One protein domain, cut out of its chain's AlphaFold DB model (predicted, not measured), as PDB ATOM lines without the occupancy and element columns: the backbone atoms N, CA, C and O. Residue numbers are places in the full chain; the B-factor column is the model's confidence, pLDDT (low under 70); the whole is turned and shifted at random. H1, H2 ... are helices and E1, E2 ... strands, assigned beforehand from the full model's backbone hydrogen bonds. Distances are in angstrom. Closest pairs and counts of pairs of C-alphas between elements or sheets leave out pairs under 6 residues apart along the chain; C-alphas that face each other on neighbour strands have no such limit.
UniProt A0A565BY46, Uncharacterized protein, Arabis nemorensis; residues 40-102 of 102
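This is residues 40 to 102 of the 102 residues of an uncharacterized protein of Arabis nemorensis (UniProt A0A565BY46). With little regular structure, this is a hairpin of two antiparallel strands, E1 and E2, with two short helices, H1 and H2, over one face. The printed part has 63 residues, 25 in named elements, ordered H1, H2, E1, E2; the class is mixed. It is compact, with a radius of gyration of the C-alphas of 11.3 A, spanning 35 by 23 by 17 A.

Start at H1, residues 42 to 47, and H2, residues 54 to 62, a helical hairpin: they touch, the closest C-alphas being Leu 45 and Cys 55, 4.8 A. They run opposite ways at a steep tilt of 41 degrees. In both, every O i to N i+4 pair is within hydrogen-bond range. Next find the hairpin of E1, residues 68 to 72, and E2, residues 81 to 85: N 70 and O 83, 2.8 A, are within hydrogen-bond range. The closest C-alphas of H2 and E1, Tyr 56 and Gly 69, are 3.7 A apart.

From C-alpha 42 at (-9.637, 5.474, 37.498), H1 runs 8.5 A; H2 runs 11.9 A, E1 13.6 A, and E2 12.8 A, to C-alpha 85 at (-22.486, 6.578, 30.539).

The printed part has no cut; residues 86 to 102 hold no named element, and 93 to 102 have pLDDT under 70.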
ATOM      1  N   THR A  40      -7.821  -1.683  36.151       89.44
ATOM      2  CA  THR A  40      -7.073  -0.437  35.961       89.44
ATOM      3  C   THR A  40      -7.697   0.686  36.805       89.44
ATOM      4  O   THR A  40      -8.883   0.960  36.621       89.44
ATOM      5  N   PRO A  41      -6.925   1.363  37.678       91.56
ATOM      6  CA  PRO A  41      -7.415   2.485  38.477       91.56
ATOM      7  C   PRO A  41      -7.967   3.638  37.631       91.56
ATOM      8  O   PRO A  41      -7.434   3.938  36.557       91.56
ATOM      9  N   ASP A  42      -8.961   4.350  38.164       91.62
ATOM     10  CA  ASP A  42      -9.637   5.474  37.498       91.62
ATOM     11  C   ASP A  42      -8.665   6.559  37.024       91.62
ATOM     12  O   ASP A  42      -8.727   7.002  35.876       91.62
ATOM     13  N   PHE A  43      -7.694   6.916  37.866       90.38
ATOM     14  CA  PHE A  43      -6.628   7.852  37.518       90.38
ATOM     15  C   PHE A  43      -5.900   7.466  36.221       90.38
ATOM     16  O   PHE A  43      -5.673   8.318  35.359       90.38
ATOM     17  N   LEU A  44      -5.558   6.187  36.029       90.44
ATOM     18  CA  LEU A  44      -4.884   5.733  34.807       90.44
ATOM     19  C   LEU A  44      -5.832   5.739  33.605       90.44
ATOM     20  O   LEU A  44      -5.425   6.123  32.508       90.44
ATOM     21  N   LEU A  45      -7.099   5.373  33.809       92.38
ATOM     22  CA  LEU A  45      -8.123   5.421  32.763       92.38
ATOM     23  C   LEU A  45      -8.400   6.852  32.270       92.38
ATOM     24  O   LEU A  45      -8.802   7.044  31.116       92.38
ATOM     25  N   CYS A  46      -8.170   7.845  33.127       90.56
ATOM     26  CA  CYS A  46      -8.484   9.245  32.867       90.56
ATOM     27  C   CYS A  46      -7.282  10.124  32.507       90.56
ATOM     28  O   CYS A  46      -7.454  11.127  31.817       90.56
ATOM     29  N   ARG A  47      -6.061   9.756  32.910       88.56
ATOM     30  CA  ARG A  47      -4.858  10.567  32.665       88.56
ATOM     31  C   ARG A  47      -4.226  10.357  31.293       88.56
ATOM     32  O   ARG A  47      -3.516  11.241  30.813       88.56
ATOM     33  N   VAL A  48      -4.421   9.197  30.667       83.56
ATOM     34  CA  VAL A  48      -3.793   8.909  29.369       83.56
ATOM     35  C   VAL A  48      -4.390   9.835  28.297       83.56
ATOM     36  O   VAL A  48      -5.606   9.801  28.094       83.56
ATOM     37  N   PRO A  49      -3.573  10.640  27.587       80.44
ATOM     38  CA  PRO A  49      -4.048  11.632  26.621       80.44
ATOM     39  C   PRO A  49      -4.438  10.966  25.291       80.44
ATOM     40  O   PRO A  49      -3.775  11.127  24.269       80.44
ATOM     41  N   ILE A  50      -5.509  10.176  25.316       84.94
ATOM     42  CA  ILE A  50      -6.078   9.480  24.160       84.94
ATOM     43  C   ILE A  50      -7.549   9.860  23.993       84.94
ATOM     44  O   ILE A  50      -8.262  10.029  24.980       84.94
ATOM     45  N   TYR A  51      -8.006   9.988  22.744       83.69
ATOM     46  CA  TYR A  51      -9.397  10.298  22.422       83.69
ATOM     47  C   TYR A  51     -10.050   9.178  21.583       83.69
ATOM     48  O   TYR A  51      -9.468   8.767  20.575       83.69
ATOM     49  N   PRO A  52     -11.236   8.668  21.972       85.06
ATOM     50  CA  PRO A  52     -11.859   8.879  23.280       85.06
ATOM     51  C   PRO A  52     -10.997   8.257  24.400       85.06
ATOM     52  O   PRO A  52     -10.117   7.430  24.121       85.06
ATOM     53  N   SER A  53     -11.218   8.680  25.649       90.38
ATOM     54  CA  SER A  53     -10.403   8.283  26.810       90.38
ATOM     55  C   SER A  53     -10.380   6.766  27.032       90.38
ATOM     56  O   SER A  53     -11.228   6.026  26.525       90.38
ATOM     57  N   LEU A  54      -9.421   6.273  27.822       93.69
ATOM     58  CA  LEU A  54      -9.430   4.859  28.208       93.69
ATOM     59  C   LEU A  54     -10.652   4.523  29.065       93.69
ATOM     60  O   LEU A  54     -11.228   3.460  28.866       93.69
ATOM     61  N   CYS A  55     -11.103   5.439  29.927       94.06
ATOM     62  CA  CYS A  55     -12.382   5.315  30.636       94.06
ATOM     63  C   CYS A  55     -13.546   5.049  29.665       94.06
ATOM     64  O   CYS A  55     -14.314   4.108  29.861       94.06
ATOM     65  N   TYR A  56     -13.628   5.800  28.558       93.88
ATOM     66  CA  TYR A  56     -14.664   5.594  27.544       93.88
ATOM     67  C   TYR A  56     -14.638   4.178  26.964       93.88
ATOM     68  O   TYR A  56     -15.664   3.499  26.923       93.88
ATOM     69  N   LYS A  57     -13.456   3.725  26.539       93.75
ATOM     70  CA  LYS A  57     -13.278   2.398  25.932       93.75
ATOM     71  C   LYS A  57     -13.549   1.283  26.937       93.75
ATOM     72  O   LYS A  57     -14.278   0.347  26.632       93.75
ATOM     73  N   LYS A  58     -13.037   1.416  28.161       94.31
ATOM     74  CA  LYS A  58     -13.178   0.403  29.207       94.31
ATOM     75  C   LYS A  58     -14.634   0.199  29.615       94.31
ATOM     76  O   LYS A  58     -15.057  -0.943  29.780       94.31
ATOM     77  N   CYS A  59     -15.416   1.275  29.714       94.44
ATOM     78  CA  CYS A  59     -16.851   1.183  29.970       94.44
ATOM     79  C   CYS A  59     -17.586   0.418  28.862       94.44
ATOM     80  O   CYS A  59     -18.354  -0.484  29.178       94.44
ATOM     81  N   LEU A  60     -17.303   0.705  27.583       94.06
ATOM     82  CA  LEU A  60     -17.882  -0.046  26.459       94.06
ATOM     83  C   LEU A  60     -17.539  -1.542  26.502       94.06
ATOM     84  O   LEU A  60     -18.364  -2.376  26.148       94.06
ATOM     85  N   GLU A  61     -16.317  -1.876  26.912       94.31
ATOM     86  CA  GLU A  61     -15.818  -3.253  26.918       94.31
ATOM     87  C   GLU A  61     -16.337  -4.087  28.095       94.31
ATOM     88  O   GLU A  61     -16.503  -5.298  27.964       94.31
ATOM     89  N   THR A  62     -16.547  -3.469  29.260       92.69
ATOM     90  CA  THR A  62     -16.726  -4.204  30.528       92.69
ATOM     91  C   THR A  62     -18.070  -3.981  31.209       92.69
ATOM     92  O   THR A  62     -18.427  -4.749  32.104       92.69
ATOM     93  N   ARG A  63     -18.824  -2.948  30.820       91.44
ATOM     94  CA  ARG A  63     -20.120  -2.626  31.419       91.44
ATOM     95  C   ARG A  63     -21.228  -2.801  30.386       91.44
ATOM     96  O   ARG A  63     -21.363  -2.024  29.446       91.44
ATOM     97  N   GLU A  64     -22.036  -3.838  30.572       92.12
ATOM     98  CA  GLU A  64     -23.144  -4.150  29.670       92.12
ATOM     99  C   GLU A  64     -24.129  -2.974  29.570       92.12
ATOM    100  O   GLU A  64     -24.600  -2.454  30.580       92.12
ATOM    101  N   GLY A  65     -24.436  -2.546  28.344       90.88
ATOM    102  CA  GLY A  65     -25.350  -1.432  28.081       90.88
ATOM    103  C   GLY A  65     -24.732  -0.037  28.205       90.88
ATOM    104  O   GLY A  65     -25.419   0.943  27.913       90.88
ATOM    105  N   ALA A  66     -23.455   0.079  28.588       93.19
ATOM    106  CA  ALA A  66     -22.757   1.355  28.534       93.19
ATOM    107  C   ALA A  66     -22.582   1.806  27.075       93.19
ATOM    108  O   ALA A  66     -22.333   1.008  26.171       93.19
ATOM    109  N   LYS A  67     -22.697   3.113  26.850       93.81
ATOM    110  CA  LYS A  67     -22.489   3.790  25.561       93.81
ATOM    111  C   LYS A  67     -21.161   4.545  25.501       93.81
ATOM    112  O   LYS A  67     -20.809   5.089  24.463       93.81
ATOM    113  N   GLY A  68     -20.429   4.574  26.610       92.88
ATOM    114  CA  GLY A  68     -19.154   5.257  26.748       92.88
ATOM    115  C   GLY A  68     -18.812   5.474  28.214       92.88
ATOM    116  O   GLY A  68     -19.391   4.859  29.110       92.88
ATOM    117  N   GLY A  69     -17.889   6.392  28.461       91.69
ATOM    118  CA  GLY A  69     -17.430   6.741  29.796       91.69
ATOM    119  C   GLY A  69     -16.804   8.126  29.816       91.69
ATOM    120  O   GLY A  69     -16.281   8.598  28.803       91.69
ATOM    121  N   LYS A  70     -16.893   8.791  30.962       90.81
ATOM    122  CA  LYS A  70     -16.400  10.147  31.183       90.81
ATOM    123  C   LYS A  70     -15.590  10.206  32.470       90.81
ATOM    124  O   LYS A  70     -15.901   9.531  33.442       90.81
ATOM    125  N   CYS A  71     -14.569  11.047  32.453       90.44
ATOM    126  CA  CYS A  71     -13.735  11.308  33.614       90.44
ATOM    127  C   CYS A  71     -14.234  12.553  34.339       90.44
ATOM    128  O   CYS A  71     -14.426  13.596  33.700       90.44
ATOM    129  N   ASP A  72     -14.437  12.427  35.647       89.75
ATOM    130  CA  ASP A  72     -14.591  13.557  36.557       89.75
ATOM    131  C   ASP A  72     -13.213  13.856  37.147       89.75
ATOM    132  O   ASP A  72     -12.663  13.054  37.903       89.75
ATOM    133  N   PHE A  73     -12.603  14.945  36.679       84.81
ATOM    134  CA  PHE A  73     -11.258  15.329  37.087       84.81
ATOM    135  C   PHE A  73     -11.347  16.194  38.335       84.81
ATOM    136  O   PHE A  73     -11.982  17.246  38.320       84.81
ATOM    137  N   GLU A  74     -10.648  15.768  39.377       83.00
ATOM    138  CA  GLU A  74     -10.527  16.500  40.632       83.00
ATOM    139  C   GLU A  74      -9.172  17.216  40.718       83.00
ATOM    140  O   GLU A  74      -8.237  16.920  39.966       83.00
ATOM    141  N   ILE A  75      -9.050  18.173  41.648       80.00
ATOM    142  CA  ILE A  75      -7.789  18.908  41.887       80.00
ATOM    143  C   ILE A  75      -6.660  17.929  42.232       80.00
ATOM    144  O   ILE A  75      -5.534  18.070  41.749       80.00
ATOM    145  N   ASN A  76      -6.973  16.921  43.049       81.75
ATOM    146  CA  ASN A  76      -6.073  15.814  43.317       81.75
ATOM    147  C   ASN A  76      -6.265  14.741  42.236       81.75
ATOM    148  O   ASN A  76      -7.366  14.207  42.091       81.75
ATOM    149  N   PRO A  77      -5.206  14.346  41.511       79.69
ATOM    150  CA  PRO A  77      -5.337  13.350  40.452       79.69
ATOM    151  C   PRO A  77      -5.821  11.977  40.942       79.69
ATOM    152  O   PRO A  77      -6.505  11.283  40.200       79.69
ATOM    153  N   GLU A  78      -5.498  11.601  42.181       83.75
ATOM    154  CA  GLU A  78      -5.942  10.340  42.804       83.75
ATOM    155  C   GLU A  78      -7.452  10.319  43.098       83.75
ATOM    156  O   GLU A  78      -8.052   9.249  43.156       83.75
ATOM    157  N   ASP A  79      -8.076  11.493  43.222       87.19
ATOM    158  CA  ASP A  79      -9.521  11.632  43.437       87.19
ATOM    159  C   ASP A  79     -10.297  11.615  42.105       87.19
ATOM    160  O   ASP A  79     -11.525  11.645  42.100       87.19
ATOM    161  N   THR A  80      -9.597  11.541  40.965       89.75
ATOM    162  CA  THR A  80     -10.223  11.442  39.640       89.75
ATOM    163  C   THR A  80     -11.015  10.147  39.518       89.75
ATOM    164  O   THR A  80     -10.494   9.062  39.785       89.75
ATOM    165  N   LYS A  81     -12.253  10.259  39.034       92.31
ATOM    166  CA  LYS A  81     -13.180   9.134  38.880       92.31
ATOM    167  C   LYS A  81     -13.549   8.885  37.428       92.31
ATOM    168  O   LYS A  81     -13.736   9.820  36.647       92.31
ATOM    169  N   CYS A  82     -13.695   7.611  37.073       93.19
ATOM    170  CA  CYS A  82     -14.279   7.198  35.800       93.19
ATOM    171  C   CYS A  82     -15.758   6.860  36.012       93.19
ATOM    172  O   CYS A  82     -16.099   6.087  36.903       93.19
ATOM    173  N   PHE A  83     -16.636   7.409  35.175       93.12
ATOM    174  CA  PHE A  83     -18.068   7.123  35.182       93.12
ATOM    175  C   PHE A  83     -18.509   6.565  33.832       93.12
ATOM    176  O   PHE A  83     -18.287   7.191  32.794       93.12
ATOM    177  N   CYS A  84     -19.188   5.422  33.828       93.44
ATOM    178  CA  CYS A  84     -19.780   4.840  32.630       93.44
ATOM    179  C   CYS A  84     -21.117   5.506  32.305       93.44
ATOM    180  O   CYS A  84     -21.958   5.691  33.182       93.44
ATOM    181  N   ASN A  85     -21.299   5.886  31.037       92.06
ATOM    182  CA  ASN A  85     -22.486   6.578  30.539       92.06
ATOM    183  C   ASN A  85     -23.428   5.586  29.852       92.06
ATOM    184  O   ASN A  85     -23.032   4.942  28.883       92.06
ATOM    185  N   TYR A  86     -24.677   5.505  30.296       92.19
ATOM    186  CA  TYR A  86     -25.699   4.607  29.739       92.19
ATOM    187  C   TYR A  86     -26.731   5.338  28.869       92.19
ATOM    188  O   TYR A  86     -27.493   4.718  28.125       92.19
ATOM    189  N   CYS A  87     -26.757   6.670  28.918       89.12
ATOM    190  CA  CYS A  87     -27.760   7.474  28.223       89.12
ATOM    191  C   CYS A  87     -27.299   7.919  26.830       89.12
ATOM    192  O   CYS A  87     -28.083   7.840  25.880       89.12
ATOM    193  N   SER A  88     -26.033   8.319  26.679       82.50
ATOM    194  CA  SER A  88     -25.472   8.870  25.435       82.50
ATOM    195  C   SER A  88     -24.040   8.382  25.186       82.50
ATOM    196  O   SER A  88     -23.319   8.049  26.121       82.50
ATOM    197  N   ASP A  89     -23.642   8.351  23.918       80.31
ATOM    198  CA  ASP A  89     -22.283   8.111  23.418       80.31
ATOM    199  C   ASP A  89     -21.414   9.388  23.377       80.31
ATOM    200  O   ASP A  89     -20.305   9.386  22.842       80.31
ATOM    201  N   ASP A  90     -21.883  10.489  23.972       78.62
ATOM    202  CA  ASP A  90     -21.105  11.716  24.109       78.62
ATOM    203  C   ASP A  90     -19.826  11.478  24.934       78.62
ATOM    204  O   ASP A  90     -19.859  11.037  26.088       78.62
ATOM    205  N   SER A  91     -18.691  11.828  24.330       73.19
ATOM    206  CA  SER A  91     -17.341  11.699  24.884       73.19
ATOM    207  C   SER A  91     -16.808  12.995  25.504       73.19
ATOM    208  O   SER A  91     -15.663  13.038  25.956       73.19
ATOM    209  N   THR A  92     -17.622  14.052  25.553       77.06
ATOM    210  CA  THR A  92     -17.280  15.314  26.219       77.06
ATOM    211  C   THR A  92     -17.034  15.071  27.712       77.06
ATOM    212  O   THR A  92     -17.887  14.471  28.363       77.06
ATOM    213  N   PRO A  93     -15.916  15.527  28.299       69.56
ATOM    214  CA  PRO A  93     -15.634  15.323  29.722       69.56
ATOM    215  C   PRO A  93     -16.716  15.861  30.677       69.56
ATOM    216  O   PRO A  93     -17.362  16.866  30.377       69.56
ATOM    217  N   LEU A  94     -16.882  15.235  31.855       69.38
ATOM    218  CA  LEU A  94     -17.934  15.606  32.819       69.38
ATOM    219  C   LEU A  94     -17.769  17.031  33.361       69.38
ATOM    220  O   LEU A  94     -18.765  17.744  33.467       69.38
ATOM    221  N   TYR A  95     -16.542  17.490  33.614       69.06
ATOM    222  CA  TYR A  95     -16.276  18.843  34.126       69.06
ATOM    223  C   TYR A  95     -16.691  19.972  33.168       69.06
ATOM    224  O   TYR A  95     -16.948  21.079  33.624       69.06
ATOM    225  N   LEU A  96     -16.796  19.715  31.855       67.25
ATOM    226  CA  LEU A  96     -17.337  20.696  30.899       67.25
ATOM    227  C   LEU A  96     -18.868  20.760  30.926       67.25
ATOM    228  O   LEU A  96     -19.460  21.702  30.409       67.25
ATOM    229  N   THR A  97     -19.507  19.736  31.490       67.75
ATOM    230  CA  THR A  97     -20.967  19.596  31.562       67.75
ATOM    231  C   THR A  97     -21.524  19.807  32.969       67.75
ATOM    232  O   THR A  97     -22.731  19.989  33.116       67.75
ATOM    233  N   LYS A  98     -20.668  19.793  33.999       63.69
ATOM    234  CA  LYS A  98     -21.046  20.080  35.383       63.69
ATOM    235  C   LYS A  98     -21.400  21.570  35.470       63.69
ATOM    236  O   LYS A  98     -20.563  22.397  35.102       63.69
ATOM    237  N   PRO A  99     -22.616  21.936  35.916       52.09
ATOM    238  CA  PRO A  99     -22.904  23.313  36.281       52.09
ATOM    239  C   PRO A  99     -21.832  23.759  37.273       52.09
ATOM    240  O   PRO A  99     -21.554  23.058  38.244       52.09
ATOM    241  N   THR A 100     -21.173  24.877  36.993       53.53
ATOM    242  CA  THR A 100     -20.296  25.502  37.975       53.53
ATOM    243  C   THR A 100     -21.224  25.999  39.074       53.53
ATOM    244  O   THR A 100     -21.955  26.961  38.849       53.53
ATOM    245  N   ASP A 101     -21.289  25.296  40.205       49.22
ATOM    246  CA  ASP A 101     -21.986  25.806  41.383       49.22
ATOM    247  C   ASP A 101     -21.298  27.132  41.755       49.22
ATOM    248  O   ASP A 101     -20.121  27.147  42.122       49.22
ATOM    249  N   ALA A 102     -22.004  28.239  41.513       38.78
ATOM    250  CA  ALA A 102     -21.564  29.612  41.750       38.78
ATOM    251  C   ALA A 102     -21.957  30.087  43.152       38.78
ATOM    252  O   ALA A 102     -23.061  29.712  43.613       38.78
TER     253      ALA A 102